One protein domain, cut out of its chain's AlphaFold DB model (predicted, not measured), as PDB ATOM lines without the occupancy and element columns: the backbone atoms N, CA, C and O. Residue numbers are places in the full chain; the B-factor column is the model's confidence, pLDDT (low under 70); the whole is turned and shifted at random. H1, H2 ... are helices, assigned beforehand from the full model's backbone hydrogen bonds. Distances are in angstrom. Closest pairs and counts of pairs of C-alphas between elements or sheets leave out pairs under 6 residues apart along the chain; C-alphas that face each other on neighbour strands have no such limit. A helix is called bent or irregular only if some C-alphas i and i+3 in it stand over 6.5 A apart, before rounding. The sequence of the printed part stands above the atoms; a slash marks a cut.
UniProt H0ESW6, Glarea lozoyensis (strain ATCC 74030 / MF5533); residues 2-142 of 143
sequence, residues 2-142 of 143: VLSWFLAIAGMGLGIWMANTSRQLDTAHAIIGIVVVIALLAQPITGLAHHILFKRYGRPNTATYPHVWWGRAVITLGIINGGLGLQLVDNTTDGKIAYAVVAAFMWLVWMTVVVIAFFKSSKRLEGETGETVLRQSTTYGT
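This is residues 2 to 142 of the 143 residues of a protein of Glarea lozoyensis (strain ATCC 74030 / MF5533) (UniProt H0ESW6). One very long helix, H4, makes the long axis, and residues 115 to 142, most of them in H4, stick out as a free arm. The rest folds back and forth in a zigzag: H3 packs on residues 95 to 107 of H4, the first arm of the bent helix H2 packs on H3, and H1 packs on that arm. The printed part has 141 residues with four named helices, in the order H1, H2, H3, H4, and no named strand; the class is all helix. It is only just extended, close to loose, with a radius of gyration of the C-alphas of 22.0 A, and spans 80 by 36 by 23 A.

H4, residues 93 to 140, touches H3, residues 64 to 88, through residues 95 to 107 and 76 to 87 alone. Their closest C-alphas, those of Leu 86 and Lys 96, are 6.4 A apart, and this hairpin has a shallow tilt of 8 degrees, opposite ways. H2, residues 28 to 57, was assigned as one helix by its hydrogen bonds but is bent: C-alphas 41 and 44 are 6.6 A apart, and arms H2a and H2b stand at 28 degrees. H2a touches H3, closest at the C-alphas of His 29 and Leu 84, 5.4 A. H2b and H3 only just touch, with 3 pairs of C-alphas within 8 A, closest at Thr 46 and His 67, 7.0 A. H1, residues 2 to 21, and H2a form a hairpin, closest at the C-alphas of Ala 19 and Ala 30, 6.7 A. H1 and H4 are apart. In H1, H2a, H2b, H3 and H4 every O i to N i+4 pair is within hydrogen-bond range.

H4 measures 71.3 A from C-alpha 93 at (45.074, 14.844, 142.622) to C-alpha 140 at (-5.790, 16.692, 192.592). H3 measures 36.3 A and H1 28.9 A, beginning at C-alpha 2 at (42.679, 1.492, 177.773). H2a, residues 28 to 41, measures 20.0 A and H2b, residues 44 to 57, 19.7 A.

The two C-alphas farthest apart, those of Thr 21 and Thr 142, are 80.6 A apart. The printed part has no cut and no long link. Confidence is under 70 at residues 53 to 65, 125 and 140 to 142.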
ATOM      1  N   VAL A   2      41.235   1.626 177.497       79.62
ATOM      2  CA  VAL A   2      42.679   1.492 177.773       79.62
ATOM      3  C   VAL A   2      43.492   1.196 176.501       79.62
ATOM      4  O   VAL A   2      44.429   1.925 176.198       79.62
ATOM      5  N   LEU A   3      43.079   0.209 175.695       85.56
ATOM      6  CA  LEU A   3      43.771  -0.150 174.448       85.56
ATOM      7  C   LEU A   3      43.881   1.026 173.459       85.56
ATOM      8  O   LEU A   3      44.963   1.322 172.967       85.56
ATOM      9  N   SER A   4      42.775   1.729 173.205       83.62
ATOM     10  CA  SER A   4      42.752   2.895 172.310       83.62
ATOM     11  C   SER A   4      43.681   4.018 172.775       83.62
ATOM     12  O   SER A   4      44.223   4.740 171.948       83.62
ATOM     13  N   TRP A   5      43.882   4.156 174.089       84.06
ATOM     14  CA  TRP A   5      44.775   5.159 174.666       84.06
ATOM     15  C   TRP A   5      46.240   4.846 174.360       84.06
ATOM     16  O   TRP A   5      46.969   5.707 173.876       84.06
ATOM     17  N   PHE A   6      46.647   3.587 174.549       89.25
ATOM     18  CA  PHE A   6      47.996   3.138 174.198       89.25
ATOM     19  C   PHE A   6      48.263   3.225 172.695       89.25
ATOM     20  O   PHE A   6      49.323   3.700 172.297       89.25
ATOM     21  N   LEU A   7      47.294   2.838 171.858       90.12
ATOM     22  CA  LEU A   7      47.417   2.963 170.403       90.12
ATOM     23  C   LEU A   7      47.556   4.425 169.961       90.12
ATOM     24  O   LEU A   7      48.369   4.719 169.089       90.12
ATOM     25  N   ALA A   8      46.815   5.347 170.583       87.94
ATOM     26  CA  ALA A   8      46.924   6.774 170.290       87.94
ATOM     27  C   ALA A   8      48.304   7.338 170.671       87.94
ATOM     28  O   ALA A   8      48.900   8.067 169.881       87.94
ATOM     29  N   ILE A   9      48.838   6.966 171.840       90.12
ATOM     30  CA  ILE A   9      50.178   7.385 172.283       90.12
ATOM     31  C   ILE A   9      51.261   6.807 171.365       90.12
ATOM     32  O   ILE A   9      52.154   7.536 170.938       90.12
ATOM     33  N   ALA A  10      51.170   5.521 171.020       93.50
ATOM     34  CA  ALA A  10      52.117   4.879 170.112       93.50
ATOM     35  C   ALA A  10      52.085   5.519 168.714       93.50
ATOM     36  O   ALA A  10      53.135   5.843 168.159       93.50
ATOM     37  N   GLY A  11      50.888   5.767 168.169       91.31
ATOM     38  CA  GLY A  11      50.710   6.440 166.882       91.31
ATOM     39  C   GLY A  11      51.249   7.872 166.881       91.31
ATOM     40  O   GLY A  11      51.919   8.274 165.934       91.31
ATOM     41  N   MET A  12      51.030   8.624 167.963       90.56
ATOM     42  CA  MET A  12      51.602   9.960 168.141       90.56
ATOM     43  C   MET A  12      53.127   9.929 168.208       90.56
ATOM     44  O   MET A  12      53.775  10.727 167.536       90.56
ATOM     45  N   GLY A  13      53.702   9.005 168.982       91.81
ATOM     46  CA  GLY A  13      55.151   8.836 169.075       91.81
ATOM     47  C   GLY A  13      55.776   8.538 167.713       91.81
ATOM     48  O   GLY A  13      56.758   9.177 167.334       91.81
ATOM     49  N   LEU A  14      55.159   7.639 166.940       93.19
ATOM     50  CA  LEU A  14      55.599   7.326 165.582       93.19
ATOM     51  C   LEU A  14      55.465   8.535 164.643       93.19
ATOM     52  O   LEU A  14      56.401   8.839 163.908       93.19
ATOM     53  N   GLY A  15      54.344   9.259 164.698       88.88
ATOM     54  CA  GLY A  15      54.114  10.454 163.884       88.88
ATOM     55  C   GLY A  15      55.117  11.575 164.170       88.88
ATOM     56  O   GLY A  15      55.685  12.142 163.239       88.88
ATOM     57  N   ILE A  16      55.404  11.846 165.449       91.94
ATOM     58  CA  ILE A  16      56.427  12.820 165.862       91.94
ATOM     59  C   ILE A  16      57.809  12.374 165.382       91.94
ATOM     60  O   ILE A  16      58.563  13.189 164.855       91.94
ATOM     61  N   TRP A  17      58.141  11.089 165.520       93.62
ATOM     62  CA  TRP A  17      59.420  10.558 165.051       93.62
ATOM     63  C   TRP A  17      59.587  10.707 163.529       93.62
ATOM     64  O   TRP A  17      60.635  11.171 163.071       93.62
ATOM     65  N   MET A  18      58.550  10.392 162.746       89.69
ATOM     66  CA  MET A  18      58.556  10.558 161.288       89.69
ATOM     67  C   MET A  18      58.671  12.030 160.876       89.69
ATOM     68  O   MET A  18      59.482  12.363 160.009       89.69
ATOM     69  N   ALA A  19      57.902  12.915 161.516       89.50
ATOM     70  CA  ALA A  19      57.933  14.348 161.242       89.50
ATOM     71  C   ALA A  19      59.283  14.972 161.626       89.50
ATOM     72  O   ALA A  19      59.803  15.805 160.890       89.50
ATOM     73  N   ASN A  20      59.899  14.533 162.727       92.00
ATOM     74  CA  ASN A  20      61.235  14.975 163.124       92.00
ATOM     75  C   ASN A  20      62.305  14.504 162.129       92.00
ATOM     76  O   ASN A  20      63.128  15.296 161.677       92.00
ATOM     77  N   THR A  21      62.253  13.226 161.739       91.19
ATOM     78  CA  THR A  21      63.191  12.635 160.769       91.19
ATOM     79  C   THR A  21      63.097  13.320 159.406       91.19
ATOM     80  O   THR A  21      64.115  13.564 158.764       91.19
ATOM     81  N   SER A  22      61.888  13.704 158.996       88.19
ATOM     82  CA  SER A  22      61.635  14.380 157.718       88.19
ATOM     83  C   SER A  22      61.767  15.905 157.792       88.19
ATOM     84  O   SER A  22      61.564  16.569 156.781       88.19
ATOM     85  N   ARG A  23      62.097  16.474 158.966       88.94
ATOM     86  CA  ARG A  23      62.138  17.928 159.235       88.94
ATOM     87  C   ARG A  23      60.835  18.657 158.867       88.94
ATOM     88  O   ARG A  23      60.866  19.721 158.267       88.94
ATOM     89  N   GLN A  24      59.700  18.065 159.230       89.94
ATOM     90  CA  GLN A  24      58.344  18.543 158.935       89.94
ATOM     91  C   GLN A  24      57.517  18.826 160.204       89.94
ATOM     92  O   GLN A  24      56.287  18.855 160.160       89.94
ATOM     93  N   LEU A  25      58.160  19.003 161.364       89.06
ATOM     94  CA  LEU A  25      57.462  19.266 162.635       89.06
ATOM     95  C   LEU A  25      56.743  20.623 162.674       89.06
ATOM     96  O   LEU A  25      55.778  20.782 163.415       89.06
ATOM     97  N   ASP A  26      57.210  21.581 161.884       90.00
ATOM     98  CA  ASP A  26      56.652  22.924 161.716       90.00
ATOM     99  C   ASP A  26      55.492  22.975 160.710       90.00
ATOM    100  O   ASP A  26      54.849  24.011 160.538       90.00
ATOM    101  N   THR A  27      55.179  21.851 160.060       91.94
ATOM    102  CA  THR A  27      54.064  21.776 159.116       91.94
ATOM    103  C   THR A  27      52.721  21.826 159.836       91.94
ATOM    104  O   THR A  27      52.548  21.298 160.940       91.94
ATOM    105  N   ALA A  28      51.714  22.396 159.167       91.56
ATOM    106  CA  ALA A  28      50.353  22.452 159.696       91.56
ATOM    107  C   ALA A  28      49.817  21.056 160.072       91.56
ATOM    108  O   ALA A  28      49.163  20.913 161.102       91.56
ATOM    109  N   HIS A  29      50.145  20.024 159.285       92.00
ATOM    110  CA  HIS A  29      49.763  18.640 159.568       92.00
ATOM    111  C   HIS A  29      50.355  18.119 160.892       92.00
ATOM    112  O   HIS A  29      49.644  17.532 161.712       92.00
ATOM    113  N   ALA A  30      51.650  18.346 161.135       91.88
ATOM    114  CA  ALA A  30      52.296  17.888 162.362       91.88
ATOM    115  C   ALA A  30      51.740  18.617 163.597       91.88
ATOM    116  O   ALA A  30      51.366  17.976 164.581       91.88
ATOM    117  N   ILE A  31      51.606  19.945 163.522       92.44
ATOM    118  CA  ILE A  31      51.113  20.771 164.633       92.44
ATOM    119  C   ILE A  31      49.659  20.415 164.974       92.44
ATOM    120  O   ILE A  31      49.344  20.133 166.133       92.44
ATOM    121  N   ILE A  32      48.771  20.376 163.974       93.12
ATOM    122  CA  ILE A  32      47.352  20.052 164.187       93.12
ATOM    123  C   ILE A  32      47.208  18.606 164.670       93.12
ATOM    124  O   ILE A  32      46.433  18.350 165.591       93.12
ATOM    125  N   GLY A  33      47.980  17.667 164.115       91.25
ATOM    126  CA  GLY A  33      47.985  16.272 164.553       91.25
ATOM    127  C   GLY A  33      48.330  16.108 166.033       91.25
ATOM    128  O   GLY A  33      47.624  15.395 166.750       91.25
ATOM    129  N   ILE A  34      49.352  16.818 166.519       92.81
ATOM    130  CA  ILE A  34      49.736  16.804 167.938       92.81
ATOM    131  C   ILE A  34      48.594  17.333 168.813       92.81
ATOM    132  O   ILE A  34      48.213  16.681 169.789       92.81
ATOM    133  N   VAL A  35      48.003  18.473 168.442       93.50
ATOM    134  CA  VAL A  35      46.875  19.070 169.175       93.50
ATOM    135  C   VAL A  35      45.677  18.118 169.217       93.50
ATOM    136  O   VAL A  35      45.091  17.916 170.282       93.50
ATOM    137  N   VAL A  36      45.336  17.486 168.089       93.56
ATOM    138  CA  VAL A  36      44.226  16.526 167.982       93.56
ATOM    139  C   VAL A  36      44.445  15.321 168.894       93.56
ATOM    140  O   VAL A  36      43.517  14.933 169.606       93.56
ATOM    141  N   VAL A  37      45.648  14.738 168.922       90.62
ATOM    142  CA  VAL A  37      45.906  13.578 169.787       90.62
ATOM    143  C   VAL A  37      45.884  13.970 171.265       90.62
ATOM    144  O   VAL A  37      45.251  13.268 172.052       90.62
ATOM    145  N   ILE A  38      46.473  15.106 171.659       90.56
ATOM    146  CA  ILE A  38      46.380  15.602 173.047       90.56
ATOM    147  C   ILE A  38      44.910  15.806 173.444       90.56
ATOM    148  O   ILE A  38      44.477  15.353 174.506       90.56
ATOM    149  N   ALA A  39      44.117  16.428 172.569       90.00
ATOM    150  CA  ALA A  39      42.692  16.651 172.787       90.00
ATOM    151  C   ALA A  39      41.892  15.341 172.914       90.00
ATOM    152  O   ALA A  39      40.957  15.263 173.720       90.00
ATOM    153  N   LEU A  40      42.269  14.302 172.158       87.50
ATOM    154  CA  LEU A  40      41.724  12.945 172.263       87.50
ATOM    155  C   LEU A  40      42.105  12.275 173.587       87.50
ATOM    156  O   LEU A  40      41.254  11.664 174.236       87.50
ATOM    157  N   LEU A  41      43.357  12.414 174.028       86.56
ATOM    158  CA  LEU A  41      43.836  11.840 175.288       86.56
ATOM    159  C   LEU A  41      43.171  12.479 176.516       86.56
ATOM    160  O   LEU A  41      43.014  11.806 177.535       86.56
ATOM    161  N   ALA A  42      42.694  13.722 176.408       85.50
ATOM    162  CA  ALA A  42      41.891  14.374 177.443       85.50
ATOM    163  C   ALA A  42      40.463  13.794 177.576       85.50
ATOM    164  O   ALA A  42      39.806  13.969 178.610       85.50
ATOM    165  N   GLN A  43      39.955  13.072 176.566       83.75
ATOM    166  CA  GLN A  43      38.582  12.557 176.591       83.75
ATOM    167  C   GLN A  43      38.327  11.509 177.691       83.75
ATOM    168  O   GLN A  43      37.328  11.647 178.394       83.75
ATOM    169  N   PRO A  44      39.179  10.495 177.938       79.00
ATOM    170  CA  PRO A  44      38.924   9.517 179.001       79.00
ATOM    171  C   PRO A  44      38.995  10.106 180.409       79.00
ATOM    172  O   PRO A  44      38.255   9.661 181.280       79.00
ATOM    173  N   ILE A  45      39.825  11.132 180.621       78.88
ATOM    174  CA  ILE A  45      39.920  11.840 181.906       78.88
ATOM    175  C   ILE A  45      38.592  12.545 182.198       78.88
ATOM    176  O   ILE A  45      38.003  12.364 183.263       78.88
ATOM    177  N   THR A  46      38.075  13.291 181.216       74.75
ATOM    178  CA  THR A  46      36.784  13.988 181.345       74.75
ATOM    179  C   THR A  46      35.605  13.013 181.432       74.75
ATOM    180  O   THR A  46      34.701  13.212 182.243       74.75
ATOM    181  N   GLY A  47      35.634  11.913 180.675       72.88
ATOM    182  CA  GLY A  47      34.612  10.864 180.724       72.88
ATOM    183  C   GLY A  47      34.561  10.132 182.071       72.88
ATOM    184  O   GLY A  47      33.476   9.908 182.610       72.88
ATOM    185  N   LEU A  48      35.719   9.810 182.656       74.19
ATOM    186  CA  LEU A  48      35.793   9.162 183.966       74.19
ATOM    187  C   LEU A  48      35.357  10.110 185.089       74.19
ATOM    188  O   LEU A  48      34.576   9.710 185.954       74.19
ATOM    189  N   ALA A  49      35.792  11.374 185.042       74.12
ATOM    190  CA  ALA A  49      35.353  12.401 185.984       74.12
ATOM    191  C   ALA A  49      33.823  12.559 185.969       74.12
ATOM    192  O   ALA A  49      33.197  12.589 187.030       74.12
ATOM    193  N   HIS A  50      33.203  12.566 184.785       70.19
ATOM    194  CA  HIS A  50      31.746  12.603 184.651       70.19
ATOM    195  C   HIS A  50      31.062  11.356 185.193       70.19
ATOM    196  O   HIS A  50      30.067  11.482 185.901       70.19
ATOM    197  N   HIS A  51      31.583  10.165 184.901       73.50
ATOM    198  CA  HIS A  51      30.989   8.926 185.395       73.50
ATOM    199  C   HIS A  51      30.999   8.868 186.933       73.50
ATOM    200  O   HIS A  51      30.013   8.465 187.552       73.50
ATOM    201  N   ILE A  52      32.083   9.330 187.564       73.25
ATOM    202  CA  ILE A  52      32.198   9.412 189.027       73.25
ATOM    203  C   ILE A  52      31.235  10.470 189.592       73.25
ATOM    204  O   ILE A  52      30.533  10.190 190.565       73.25
ATOM    205  N   LEU A  53      31.149  11.656 188.976       68.62
ATOM    206  CA  LEU A  53      30.221  12.710 189.406       68.62
ATOM    207  C   LEU A  53      28.752  12.292 189.256       68.62
ATOM    208  O   LEU A  53      27.955  12.525 190.161       68.62
ATOM    209  N   PHE A  54      28.393  11.641 188.149       67.31
ATOM    210  CA  PHE A  54      27.037  11.154 187.898       67.31
ATOM    211  C   PHE A  54      26.619  10.119 188.948       67.31
ATOM    212  O   PHE A  54      25.530  10.212 189.514       67.31
ATOM    213  N   LYS A  55      27.523   9.191 189.290       65.69
ATOM    214  CA  LYS A  55      27.291   8.184 190.334       65.69
ATOM    215  C   LYS A  55      27.168   8.792 191.738       65.69
ATOM    216  O   LYS A  55      26.492   8.215 192.582       65.69
ATOM    217  N   ARG A  56      27.811   9.941 191.993       62.66
ATOM    218  CA  ARG A  56      27.813  10.617 193.303       62.66
ATOM    219  C   ARG A  56      26.620  11.551 193.520       62.66
ATOM    220  O   ARG A  56      26.139  11.638 194.642       62.66
ATOM    221  N   TYR A  57      26.159  12.246 192.479       64.44
ATOM    222  CA  TYR A  57      25.114  13.275 192.596       64.44
ATOM    223  C   TYR A  57      23.755  12.866 192.004       64.44
ATOM    224  O   TYR A  57      22.780  13.593 192.185       64.44
ATOM    225  N   GLY A  58      23.661  11.722 191.312       54.72
ATOM    226  CA  GLY A  58      22.391  11.119 190.878       54.72
ATOM    227  C   GLY A  58      21.577  11.938 189.869       54.72
ATOM    228  O   GLY A  58      20.433  11.596 189.582       54.72
ATOM    229  N   ARG A  59      22.142  13.024 189.330       52.62
ATOM    230  CA  ARG A  59      21.500  13.908 188.353       52.62
ATOM    231  C   ARG A  59      22.344  13.972 187.077       52.62
ATOM    232  O   ARG A  59      23.570  14.076 187.182       52.62
ATOM    233  N   PRO A  60      21.730  13.919 185.879       52.59
ATOM    234  CA  PRO A  60      22.435  14.121 184.620       52.59
ATOM    235  C   PRO A  60      22.985  15.541 184.595       52.59
ATOM    236  O   PRO A  60      22.261  16.511 184.399       52.59
ATOM    237  N   ASN A  61      24.280  15.665 184.865       53.03
ATOM    238  CA  ASN A  61      24.930  16.958 184.895       53.03
ATOM    239  C   ASN A  61      25.006  17.491 183.454       53.03
ATOM    240  O   ASN A  61      25.473  16.797 182.540       53.03
ATOM    241  N   THR A  62      24.589  18.741 183.263       51.97
ATOM    242  CA  THR A  62      24.685  19.529 182.015       51.97
ATOM    243  C   THR A  62      26.109  19.578 181.438       51.97
ATOM    244  O   THR A  62      26.295  19.860 180.256       51.97
ATOM    245  N   ALA A  63      27.112  19.180 182.226       52.69
ATOM    246  CA  ALA A  63      28.492  18.932 181.815       52.69
ATOM    247  C   ALA A  63      28.673  17.814 180.755       52.69
ATOM    248  O   ALA A  63      29.723  17.736 180.120       52.69
ATOM    249  N   THR A  64      27.656  16.988 180.480       58.81
ATOM    250  CA  THR A  64      27.702  15.983 179.393       58.81
ATOM    251  C   THR A  64      27.806  16.622 178.000       58.81
ATOM    252  O   THR A  64      28.472  16.077 177.119       58.81
ATOM    253  N   TYR A  65      27.202  17.798 177.795       67.56
ATOM    254  CA  TYR A  65      27.211  18.488 176.499       67.56
ATOM    255  C   TYR A  65      28.624  18.886 176.042       67.56
ATOM    256  O   TYR A  65      29.008  18.493 174.938       67.56
ATOM    257  N   PRO A  66      29.427  19.591 176.865       73.25
ATOM    258  CA  PRO A  66      30.797  19.955 176.512       73.25
ATOM    259  C   PRO A  66      31.662  18.766 176.090       73.25
ATOM    260  O   PRO A  66      32.363  18.857 175.089       73.25
ATOM    261  N   HIS A  67      31.580  17.630 176.790       81.25
ATOM    262  CA  HIS A  67      32.378  16.443 176.462       81.25
ATOM    263  C   HIS A  67      32.017  15.858 175.086       81.25
ATOM    264  O   HIS A  67      32.900  15.510 174.298       81.25
ATOM    265  N   VAL A  68      30.718  15.779 174.781       81.62
ATOM    266  CA  VAL A  68      30.230  15.260 173.497       81.62
ATOM    267  C   VAL A  68      30.588  16.212 172.355       81.62
ATOM    268  O   VAL A  68      31.082  15.762 171.324       81.62
ATOM    269  N   TRP A  69      30.391  17.520 172.528       84.31
ATOM    270  CA  TRP A  69      30.742  18.516 171.508       84.31
ATOM    271  C   TRP A  69      32.252  18.649 171.299       84.31
ATOM    272  O   TRP A  69      32.692  18.788 170.159       84.31
ATOM    273  N   TRP A  70      33.049  18.498 172.358       86.56
ATOM    274  CA  TRP A  70      34.506  18.444 172.266       86.56
ATOM    275  C   TRP A  70      34.970  17.299 171.368       86.56
ATOM    276  O   TRP A  70      35.693  17.529 170.402       86.56
ATOM    277  N   GLY A  71      34.483  16.078 171.612       87.38
ATOM    278  CA  GLY A  71      34.818  14.928 170.766       87.38
ATOM    279  C   GLY A  71      34.453  15.157 169.296       87.38
ATOM    280  O   GLY A  71      35.202  14.773 168.400       87.38
ATOM    281  N   ARG A  72      33.343  15.861 169.034       91.31
ATOM    282  CA  ARG A  72      32.914  16.197 167.668       91.31
ATOM    283  C   ARG A  72      33.861  17.145 166.952       91.31
ATOM    284  O   ARG A  72      34.198  16.915 165.786       91.31
ATOM    285  N   ALA A  73      34.281  18.194 167.651       91.75
ATOM    286  CA  ALA A  73      35.254  19.144 167.136       91.75
ATOM    287  C   ALA A  73      36.585  18.440 166.836       91.75
ATOM    288  O   ALA A  73      37.131  18.600 165.746       91.75
ATOM    289  N   VAL A  74      37.053  17.581 167.748       92.62
ATOM    290  CA  VAL A  74      38.320  16.854 167.595       92.62
ATOM    291  C   VAL A  74      38.293  15.879 166.414       92.62
ATOM    292  O   VAL A  74      39.253  15.836 165.650       92.62
ATOM    293  N   ILE A  75      37.192  15.149 166.194       91.88
ATOM    294  CA  ILE A  75      37.044  14.275 165.012       91.88
ATOM    295  C   ILE A  75      37.082  15.094 163.715       91.88
ATOM    296  O   ILE A  75      37.759  14.710 162.763       91.88
ATOM    297  N   THR A  76      36.394  16.237 163.681       93.75
ATOM    298  CA  THR A  76      36.371  17.112 162.498       93.75
ATOM    299  C   THR A  76      37.766  17.670 162.197       93.75
ATOM    300  O   THR A  76      38.212  17.624 161.052       93.75
ATOM    301  N   LEU A  77      38.499  18.107 163.226       93.69
ATOM    302  CA  LEU A  77      39.901  18.515 163.093       93.69
ATOM    303  C   LEU A  77      40.797  17.362 162.626       93.69
ATOM    304  O   LEU A  77      41.681  17.580 161.805       93.69
ATOM    305  N   GLY A  78      40.550  16.135 163.089       93.31
ATOM    306  CA  GLY A  78      41.269  14.943 162.639       93.31
ATOM    307  C   GLY A  78      41.093  14.660 161.143       93.31
ATOM    308  O   GLY A  78      42.064  14.320 160.471       93.31
ATOM    309  N   ILE A  79      39.888  14.862 160.603       94.44
ATOM    310  CA  ILE A  79      39.615  14.725 159.162       94.44
ATOM    311  C   ILE A  79      40.372  15.790 158.361       94.44
ATOM    312  O   ILE A  79      41.043  15.474 157.380       94.44
ATOM    313  N   ILE A  80      40.319  17.049 158.801       93.81
ATOM    314  CA  ILE A  80      41.069  18.136 158.156       93.81
ATOM    315  C   ILE A  80      42.570  17.823 158.188       93.81
ATOM    316  O   ILE A  80      43.252  17.939 157.170       93.81
ATOM    317  N   ASN A  81      43.071  17.346 159.329       94.00
ATOM    318  CA  ASN A  81      44.469  16.977 159.488       94.00
ATOM    319  C   ASN A  81      44.897  15.838 158.553       94.00
ATOM    320  O   ASN A  81      45.995  15.879 158.000       94.00
ATOM    321  N   GLY A  82      44.038  14.836 158.345       89.50
ATOM    322  CA  GLY A  82      44.295  13.757 157.389       89.50
ATOM    323  C   GLY A  82      44.416  14.274 155.953       89.50
ATOM    324  O   GLY A  82      45.338  13.885 155.238       89.50
ATOM    325  N   GLY A  83      43.562  15.225 155.561       90.31
ATOM    326  CA  GLY A  83      43.661  15.906 154.267       90.31
ATOM    327  C   GLY A  83      44.965  16.694 154.103       90.31
ATOM    328  O   GLY A  83      45.621  16.587 153.068       90.31
ATOM    329  N   LEU A  84      45.387  17.426 155.141       89.81
ATOM    330  CA  LEU A  84      46.673  18.138 155.152       89.81
ATOM    331  C   LEU A  84      47.868  17.184 155.033       89.81
ATOM    332  O   LEU A  84      48.843  17.518 154.368       89.81
ATOM    333  N   GLY A  85      47.784  15.984 155.613       88.31
ATOM    334  CA  GLY A  85      48.818  14.956 155.467       88.31
ATOM    335  C   GLY A  85      48.986  14.499 154.017       88.31
ATOM    336  O   GLY A  85      50.108  14.383 153.533       88.31
ATOM    337  N   LEU A  86      47.878  14.327 153.287       89.19
ATOM    338  CA  LEU A  86      47.909  13.992 151.857       89.19
ATOM    339  C   LEU A  86      48.444  15.136 150.990       89.19
ATOM    340  O   LEU A  86      49.055  14.889 149.952       89.19
ATOM    341  N   GLN A  87      48.211  16.385 151.395       87.00
ATOM    342  CA  GLN A  87      48.815  17.544 150.740       87.00
ATOM    343  C   GLN A  87      50.317  17.632 151.008       87.00
ATOM    344  O   GLN A  87      51.067  17.939 150.089       87.00
ATOM    345  N   LEU A  88      50.752  17.319 152.230       84.56
ATOM    346  CA  LEU A  88      52.151  17.408 152.639       84.56
ATOM    347  C   LEU A  88      53.061  16.424 151.894       84.56
ATOM    348  O   LEU A  88      54.191  16.765 151.567       84.56
ATOM    349  N   VAL A  89      52.564  15.223 151.589       86.56
ATOM    350  CA  VAL A  89      53.304  14.220 150.796       86.56
ATOM    351  C   VAL A  89      53.142  14.407 149.283       86.56
ATOM    352  O   VAL A  89      53.471  13.507 148.519       86.56
ATOM    353  N   ASP A  90      52.580  15.546 148.870       83.62
ATOM    354  CA  ASP A  90      52.181  15.869 147.503       83.62
ATOM    355  C   ASP A  90      51.498  14.708 146.763       83.62
ATOM    356  O   ASP A  90      51.858  14.321 145.652       83.62
ATOM    357  N   ASN A  91      50.494  14.118 147.417       84.50
ATOM    358  CA  ASN A  91      49.771  12.989 146.845       84.50
ATOM    359  C   ASN A  91      49.073  13.377 145.529       84.50
ATOM    360  O   ASN A  91      48.759  14.553 145.293       84.50
ATOM    361  N   THR A  92      48.754  12.374 144.709       88.31
ATOM    362  CA  THR A  92      48.049  12.568 143.438       88.31
ATOM    363  C   THR A  92      46.736  13.325 143.638       88.31
ATOM    364  O   THR A  92      46.057  13.187 144.664       88.31
ATOM    365  N   THR A  93      46.359  14.129 142.640       85.19
ATOM    366  CA  THR A  93      45.074  14.844 142.622       85.19
ATOM    367  C   THR A  93      43.912  13.882 142.870       85.19
ATOM    368  O   THR A  93      43.056  14.159 143.708       85.19
ATOM    369  N   ASP A  94      43.952  12.704 142.247       87.56
ATOM    370  CA  ASP A  94      42.959  11.644 142.428       87.56
ATOM    371  C   ASP A  94      42.901  11.144 143.877       87.56
ATOM    372  O   ASP A  94      41.815  10.970 144.427       87.56
ATOM    373  N   GLY A  95      44.051  10.975 144.540       87.12
ATOM    374  CA  GLY A  95      44.122  10.563 145.943       87.12
ATOM    375  C   GLY A  95      43.562  11.615 146.905       87.12
ATOM    376  O   GLY A  95      42.824  11.278 147.835       87.12
ATOM    377  N   LYS A  96      43.861  12.898 146.660       89.06
ATOM    378  CA  LYS A  96      43.305  14.029 147.425       89.06
ATOM    379  C   LYS A  96      41.779  14.103 147.259       89.06
ATOM    380  O   LYS A  96      41.069  14.256 148.254       89.06
ATOM    381  N   ILE A  97      41.272  13.936 146.033       88.94
ATOM    382  CA  ILE A  97      39.831  13.927 145.730       88.94
ATOM    383  C   ILE A  97      39.146  12.717 146.372       88.94
ATOM    384  O   ILE A  97      38.127  12.885 147.042       88.94
ATOM    385  N   ALA A  98      39.706  11.516 146.225       92.81
ATOM    386  CA  ALA A  98      39.137  10.296 146.793       92.81
ATOM    387  C   ALA A  98      38.997  10.398 148.317       92.81
ATOM    388  O   ALA A  98      37.929  10.112 148.863       92.81
ATOM    389  N   TYR A  99      40.040  10.884 149.000       93.50
ATOM    390  CA  TYR A  99      39.972  11.138 150.436       93.50
ATOM    391  C   TYR A  99      38.887  12.157 150.780       93.50
ATOM    392  O   TYR A  99      38.073  11.894 151.662       93.50
ATOM    393  N   ALA A 100      38.841  13.294 150.079       90.75
ATOM    394  CA  ALA A 100      37.865  14.344 150.346       90.75
ATOM    395  C   ALA A 100      36.420  13.846 150.189       90.75
ATOM    396  O   ALA A 100      35.590  14.106 151.060       90.75
ATOM    397  N   VAL A 101      36.127  13.084 149.131       95.38
ATOM    398  CA  VAL A 101      34.793  12.521 148.874       95.38
ATOM    399  C   VAL A 101      34.395  11.537 149.972       95.38
ATOM    400  O   VAL A 101      33.314  11.667 150.550       95.38
ATOM    401  N   VAL A 102      35.269  10.582 150.304       95.94
ATOM    402  CA  VAL A 102      34.982   9.570 151.333       95.94
ATOM    403  C   VAL A 102      34.842  10.219 152.709       95.94
ATOM    404  O   VAL A 102      33.891   9.929 153.438       95.94
ATOM    405  N   ALA A 103      35.751  11.129 153.061       93.44
ATOM    406  CA  ALA A 103      35.726  11.827 154.337       93.44
ATOM    407  C   ALA A 103      34.469  12.694 154.488       93.44
ATOM    408  O   ALA A 103      33.811  12.628 155.527       93.44
ATOM    409  N   ALA A 104      34.096  13.454 153.453       93.56
ATOM    410  CA  ALA A 104      32.889  14.276 153.460       93.56
ATOM    411  C   ALA A 104      31.627  13.417 153.589       93.56
ATOM    412  O   ALA A 104      30.768  13.709 154.422       93.56
ATOM    413  N   PHE A 105      31.532  12.325 152.826       97.12
ATOM    414  CA  PHE A 105      30.399  11.407 152.904       97.12
ATOM    415  C   PHE A 105      30.248  10.804 154.307       97.12
ATOM    416  O   PHE A 105      29.178  10.892 154.911       97.12
ATOM    417  N   MET A 106      31.329  10.254 154.866       96.62
ATOM    418  CA  MET A 106      31.313   9.658 156.205       96.62
ATOM    419  C   MET A 106      30.972  10.682 157.289       96.62
ATOM    420  O   MET A 106      30.202  10.384 158.207       96.62
ATOM    421  N   TRP A 107      31.503  11.902 157.174       95.25
ATOM    422  CA  TRP A 107      31.190  12.985 158.100       95.25
ATOM    423  C   TRP A 107      29.712  13.383 158.028       95.25
ATOM    424  O   TRP A 107      29.077  13.524 159.071       95.25
ATOM    425  N   LEU A 108      29.134  13.488 156.825       95.56
ATOM    426  CA  LEU A 108      27.715  13.804 156.633       95.56
ATOM    427  C   LEU A 108      26.799  12.724 157.210       95.56
ATOM    428  O   LEU A 108      25.840  13.048 157.915       95.56
ATOM    429  N   VAL A 109      27.103  11.446 156.962       96.19
ATOM    430  CA  VAL A 109      26.349  10.318 157.531       96.19
ATOM    431  C   VAL A 109      26.370  10.392 159.054       96.19
ATOM    432  O   VAL A 109      25.319  10.353 159.701       96.19
ATOM    433  N   TRP A 110      27.554  10.566 159.642       93.69
ATOM    434  CA  TRP A 110      27.698  10.663 161.088       93.69
ATOM    435  C   TRP A 110      26.968  11.883 161.667       93.69
ATOM    436  O   TRP A 110      26.225  11.738 162.641       93.69
ATOM    437  N   MET A 111      27.100  13.065 161.058       92.00
ATOM    438  CA  MET A 111      26.411  14.277 161.512       92.00
ATOM    439  C   MET A 111      24.891  14.171 161.386       92.00
ATOM    440  O   MET A 111      24.170  14.630 162.270       92.00
ATOM    441  N   THR A 112      24.388  13.489 160.360       93.69
ATOM    442  CA  THR A 112      22.949  13.234 160.207       93.69
ATOM    443  C   THR A 112      22.411  12.390 161.362       93.69
ATOM    444  O   THR A 112      21.438  12.775 162.012       93.69
ATOM    445  N   VAL A 113      23.081  11.278 161.688       93.62
ATOM    446  CA  VAL A 113      22.705  10.411 162.825       93.62
ATOM    447  C   VAL A 113      22.682  11.200 164.134       93.62
ATOM    448  O   VAL A 113      21.785  11.046 164.963       93.62
ATOM    449  N   VAL A 114      23.660  12.078 164.307       89.38
ATOM    450  CA  VAL A 114      23.824  12.921 165.489       89.38
ATOM    451  C   VAL A 114      22.684  13.912 165.644       89.38
ATOM    452  O   VAL A 114      22.134  14.042 166.737       89.38
ATOM    453  N   VAL A 115      22.332  14.598 164.560       89.62
ATOM    454  CA  VAL A 115      21.254  15.584 164.539       89.62
ATOM    455  C   VAL A 115      19.914  14.899 164.814       89.62
ATOM    456  O   VAL A 115      19.148  15.365 165.656       89.62
ATOM    457  N   ILE A 116      19.657  13.737 164.203       90.69
ATOM    458  CA  ILE A 116      18.448  12.941 164.473       90.69
ATOM    459  C   ILE A 116      18.386  12.521 165.949       90.69
ATOM    460  O   ILE A 116      17.338  12.653 166.587       90.69
ATOM    461  N   ALA A 117      19.495  12.036 166.515       85.75
ATOM    462  CA  ALA A 117      19.557  11.632 167.918       85.75
ATOM    463  C   ALA A 117      19.304  12.810 168.875       85.75
ATOM    464  O   ALA A 117      18.602  12.645 169.874       85.75
ATOM    465  N   PHE A 118      19.827  13.993 168.546       84.19
ATOM    466  CA  PHE A 118      19.590  15.228 169.289       84.19
ATOM    467  C   PHE A 118      18.109  15.632 169.266       84.19
ATOM    468  O   PHE A 118      17.512  15.858 170.316       84.19
ATOM    469  N   PHE A 119      17.473  15.648 168.090       84.62
ATOM    470  CA  PHE A 119      16.046  15.973 167.996       84.62
ATOM    471  C   PHE A 119      15.166  14.943 168.714       84.62
ATOM    472  O   PHE A 119      14.178  15.308 169.354       84.62
ATOM    473  N   LYS A 120      15.526  13.654 168.659       82.31
ATOM    474  CA  LYS A 120      14.800  12.596 169.371       82.31
ATOM    475  C   LYS A 120      14.906  12.740 170.893       82.31
ATOM    476  O   LYS A 120      13.923  12.464 171.579       82.31
ATOM    477  N   SER A 121      16.054  13.161 171.429       75.94
ATOM    478  CA  SER A 121      16.199  13.358 172.878       75.94
ATOM    479  C   SER A 121      15.381  14.550 173.381       75.94
ATOM    480  O   SER A 121      14.759  14.435 174.434       75.94
ATOM    481  N   SER A 122      15.287  15.632 172.600       71.94
ATOM    482  CA  SER A 122      14.468  16.805 172.942       71.94
ATOM    483  C   SER A 122      12.977  16.465 173.046       71.94
ATOM    484  O   SER A 122      12.337  16.808 174.034       71.94
ATOM    485  N   LYS A 123      12.436  15.708 172.079       71.56
ATOM    486  CA  LYS A 123      11.016  15.304 172.082       71.56
ATOM    487  C   LYS A 123      10.642  14.410 173.268       71.56
ATOM    488  O   LYS A 123       9.512  14.444 173.741       71.56
ATOM    489  N   ARG A 124      11.582  13.590 173.750       71.00
ATOM    490  CA  ARG A 124      11.353  12.703 174.899       71.00
ATOM    491  C   ARG A 124      11.194  13.491 176.204       71.00
ATOM    492  O   ARG A 124      10.342  13.136 177.011       71.00
ATOM    493  N   LEU A 125      11.954  14.577 176.366       69.25
ATOM    494  CA  LEU A 125      11.873  15.461 177.534       69.25
ATOM    495  C   LEU A 125      10.531  16.210 177.599       69.25
ATOM    496  O   LEU A 125       9.948  16.343 178.675       69.25
ATOM    497  N   GLU A 126      10.009  16.657 176.455       72.56
ATOM    498  CA  GLU A 126       8.686  17.295 176.369       72.56
ATOM    499  C   GLU A 126       7.555  16.315 176.720       72.56
ATOM    500  O   GLU A 126       6.642  16.669 177.468       72.56
ATOM    501  N   GLY A 127       7.643  15.064 176.248       71.62
ATOM    502  CA  GLY A 127       6.660  14.014 176.543       71.62
ATOM    503  C   GLY A 127       6.588  13.632 178.026       71.62
ATOM    504  O   GLY A 127       5.498  13.578 178.592       71.62
ATOM    505  N   GLU A 128       7.739  13.440 178.681       72.12
ATOM    506  CA  GLU A 128       7.817  13.102 180.114       72.12
ATOM    507  C   GLU A 128       7.295  14.249 181.009       72.12
ATOM    508  O   GLU A 128       6.656  14.015 182.039       72.12
ATOM    509  N   THR A 129       7.507  15.503 180.592       76.69
ATOM    510  CA  THR A 129       6.982  16.688 181.293       76.69
ATOM    511  C   THR A 129       5.461  16.815 181.119       76.69
ATOM    512  O   THR A 129       4.750  17.142 182.065       76.69
ATOM    513  N   GLY A 130       4.934  16.501 179.931       73.44
ATOM    514  CA  GLY A 130       3.490  16.502 179.672       73.44
ATOM    515  C   GLY A 130       2.736  15.431 180.468       73.44
ATOM    516  O   GLY A 130       1.727  15.730 181.108       73.44
ATOM    517  N   GLU A 131       3.244  14.195 180.495       74.62
ATOM    518  CA  GLU A 131       2.631  13.101 181.265       74.62
ATOM    519  C   GLU A 131       2.629  13.371 182.775       74.62
ATOM    520  O   GLU A 131       1.645  13.075 183.455       74.62
ATOM    521  N   THR A 132       3.701  13.959 183.315       74.50
ATOM    522  CA  THR A 132       3.785  14.282 184.749       74.50
ATOM    523  C   THR A 132       2.789  15.366 185.161       74.50
ATOM    524  O   THR A 132       2.115  15.203 186.182       74.50
ATOM    525  N   VAL A 133       2.613  16.414 184.348       76.00
ATOM    526  CA  VAL A 133       1.615  17.472 184.592       76.00
ATOM    527  C   VAL A 133       0.186  16.921 184.528       76.00
ATOM    528  O   VAL A 133      -0.622  17.200 185.419       76.00
ATOM    529  N   LEU A 134      -0.124  16.083 183.532       77.12
ATOM    530  CA  LEU A 134      -1.446  15.457 183.405       77.12
ATOM    531  C   LEU A 134      -1.763  14.540 184.592       77.12
ATOM    532  O   LEU A 134      -2.864  14.585 185.142       77.12
ATOM    533  N   ARG A 135      -0.787  13.746 185.043       75.44
ATOM    534  CA  ARG A 135      -0.961  12.835 186.183       75.44
ATOM    535  C   ARG A 135      -1.220  13.591 187.491       75.44
ATOM    536  O   ARG A 135      -2.031  13.148 188.308       75.44
ATOM    537  N   GLN A 136      -0.568  14.739 187.681       73.75
ATOM    538  CA  GLN A 136      -0.765  15.595 188.851       73.75
ATOM    539  C   GLN A 136      -2.144  16.281 188.835       73.75
ATOM    540  O   GLN A 136      -2.811  16.310 189.868       73.75
ATOM    541  N   SER A 137      -2.622  16.728 187.668       71.75
ATOM    542  CA  SER A 137      -3.974  17.290 187.506       71.75
ATOM    543  C   SER A 137      -5.078  16.278 187.830       71.75
ATOM    544  O   SER A 137      -6.036  16.620 188.516       71.75
ATOM    545  N   THR A 138      -4.951  15.026 187.380       72.94
ATOM    546  CA  THR A 138      -5.949  13.978 187.660       72.94
ATOM    547  C   THR A 138      -5.971  13.576 189.135       72.94
ATOM    548  O   THR A 138      -7.028  13.260 189.666       72.94
ATOM    549  N   THR A 139      -4.822  13.619 189.817       72.56
ATOM    550  CA  THR A 139      -4.716  13.229 191.237       72.56
ATOM    551  C   THR A 139      -5.308  14.290 192.180       72.56
ATOM    552  O   THR A 139      -5.768  13.953 193.264       72.56
ATOM    553  N   TYR A 140      -5.308  15.566 191.778       65.69
ATOM    554  CA  TYR A 140      -5.790  16.692 192.592       65.69
ATOM    555  C   TYR A 140      -7.208  17.153 192.206       65.69
ATOM    556  O   TYR A 140      -7.805  17.942 192.929       65.69
ATOM    557  N   GLY A 141      -7.752  16.661 191.087       57.50
ATOM    558  CA  GLY A 141      -9.110  16.959 190.614       57.50
ATOM    559  C   GLY A 141     -10.204  16.014 191.128       57.50
ATOM    560  O   GLY A 141     -11.343  16.129 190.691       57.50
ATOM    561  N   THR A 142      -9.879  15.068 192.014       54.12
ATOM    562  CA  THR A 142     -10.829  14.114 192.622       54.12
ATOM    563  C   THR A 142     -11.062  14.386 194.114       54.12
ATOM    564  O   THR A 142     -11.000  13.461 194.925       54.12
TER     565      THR A 142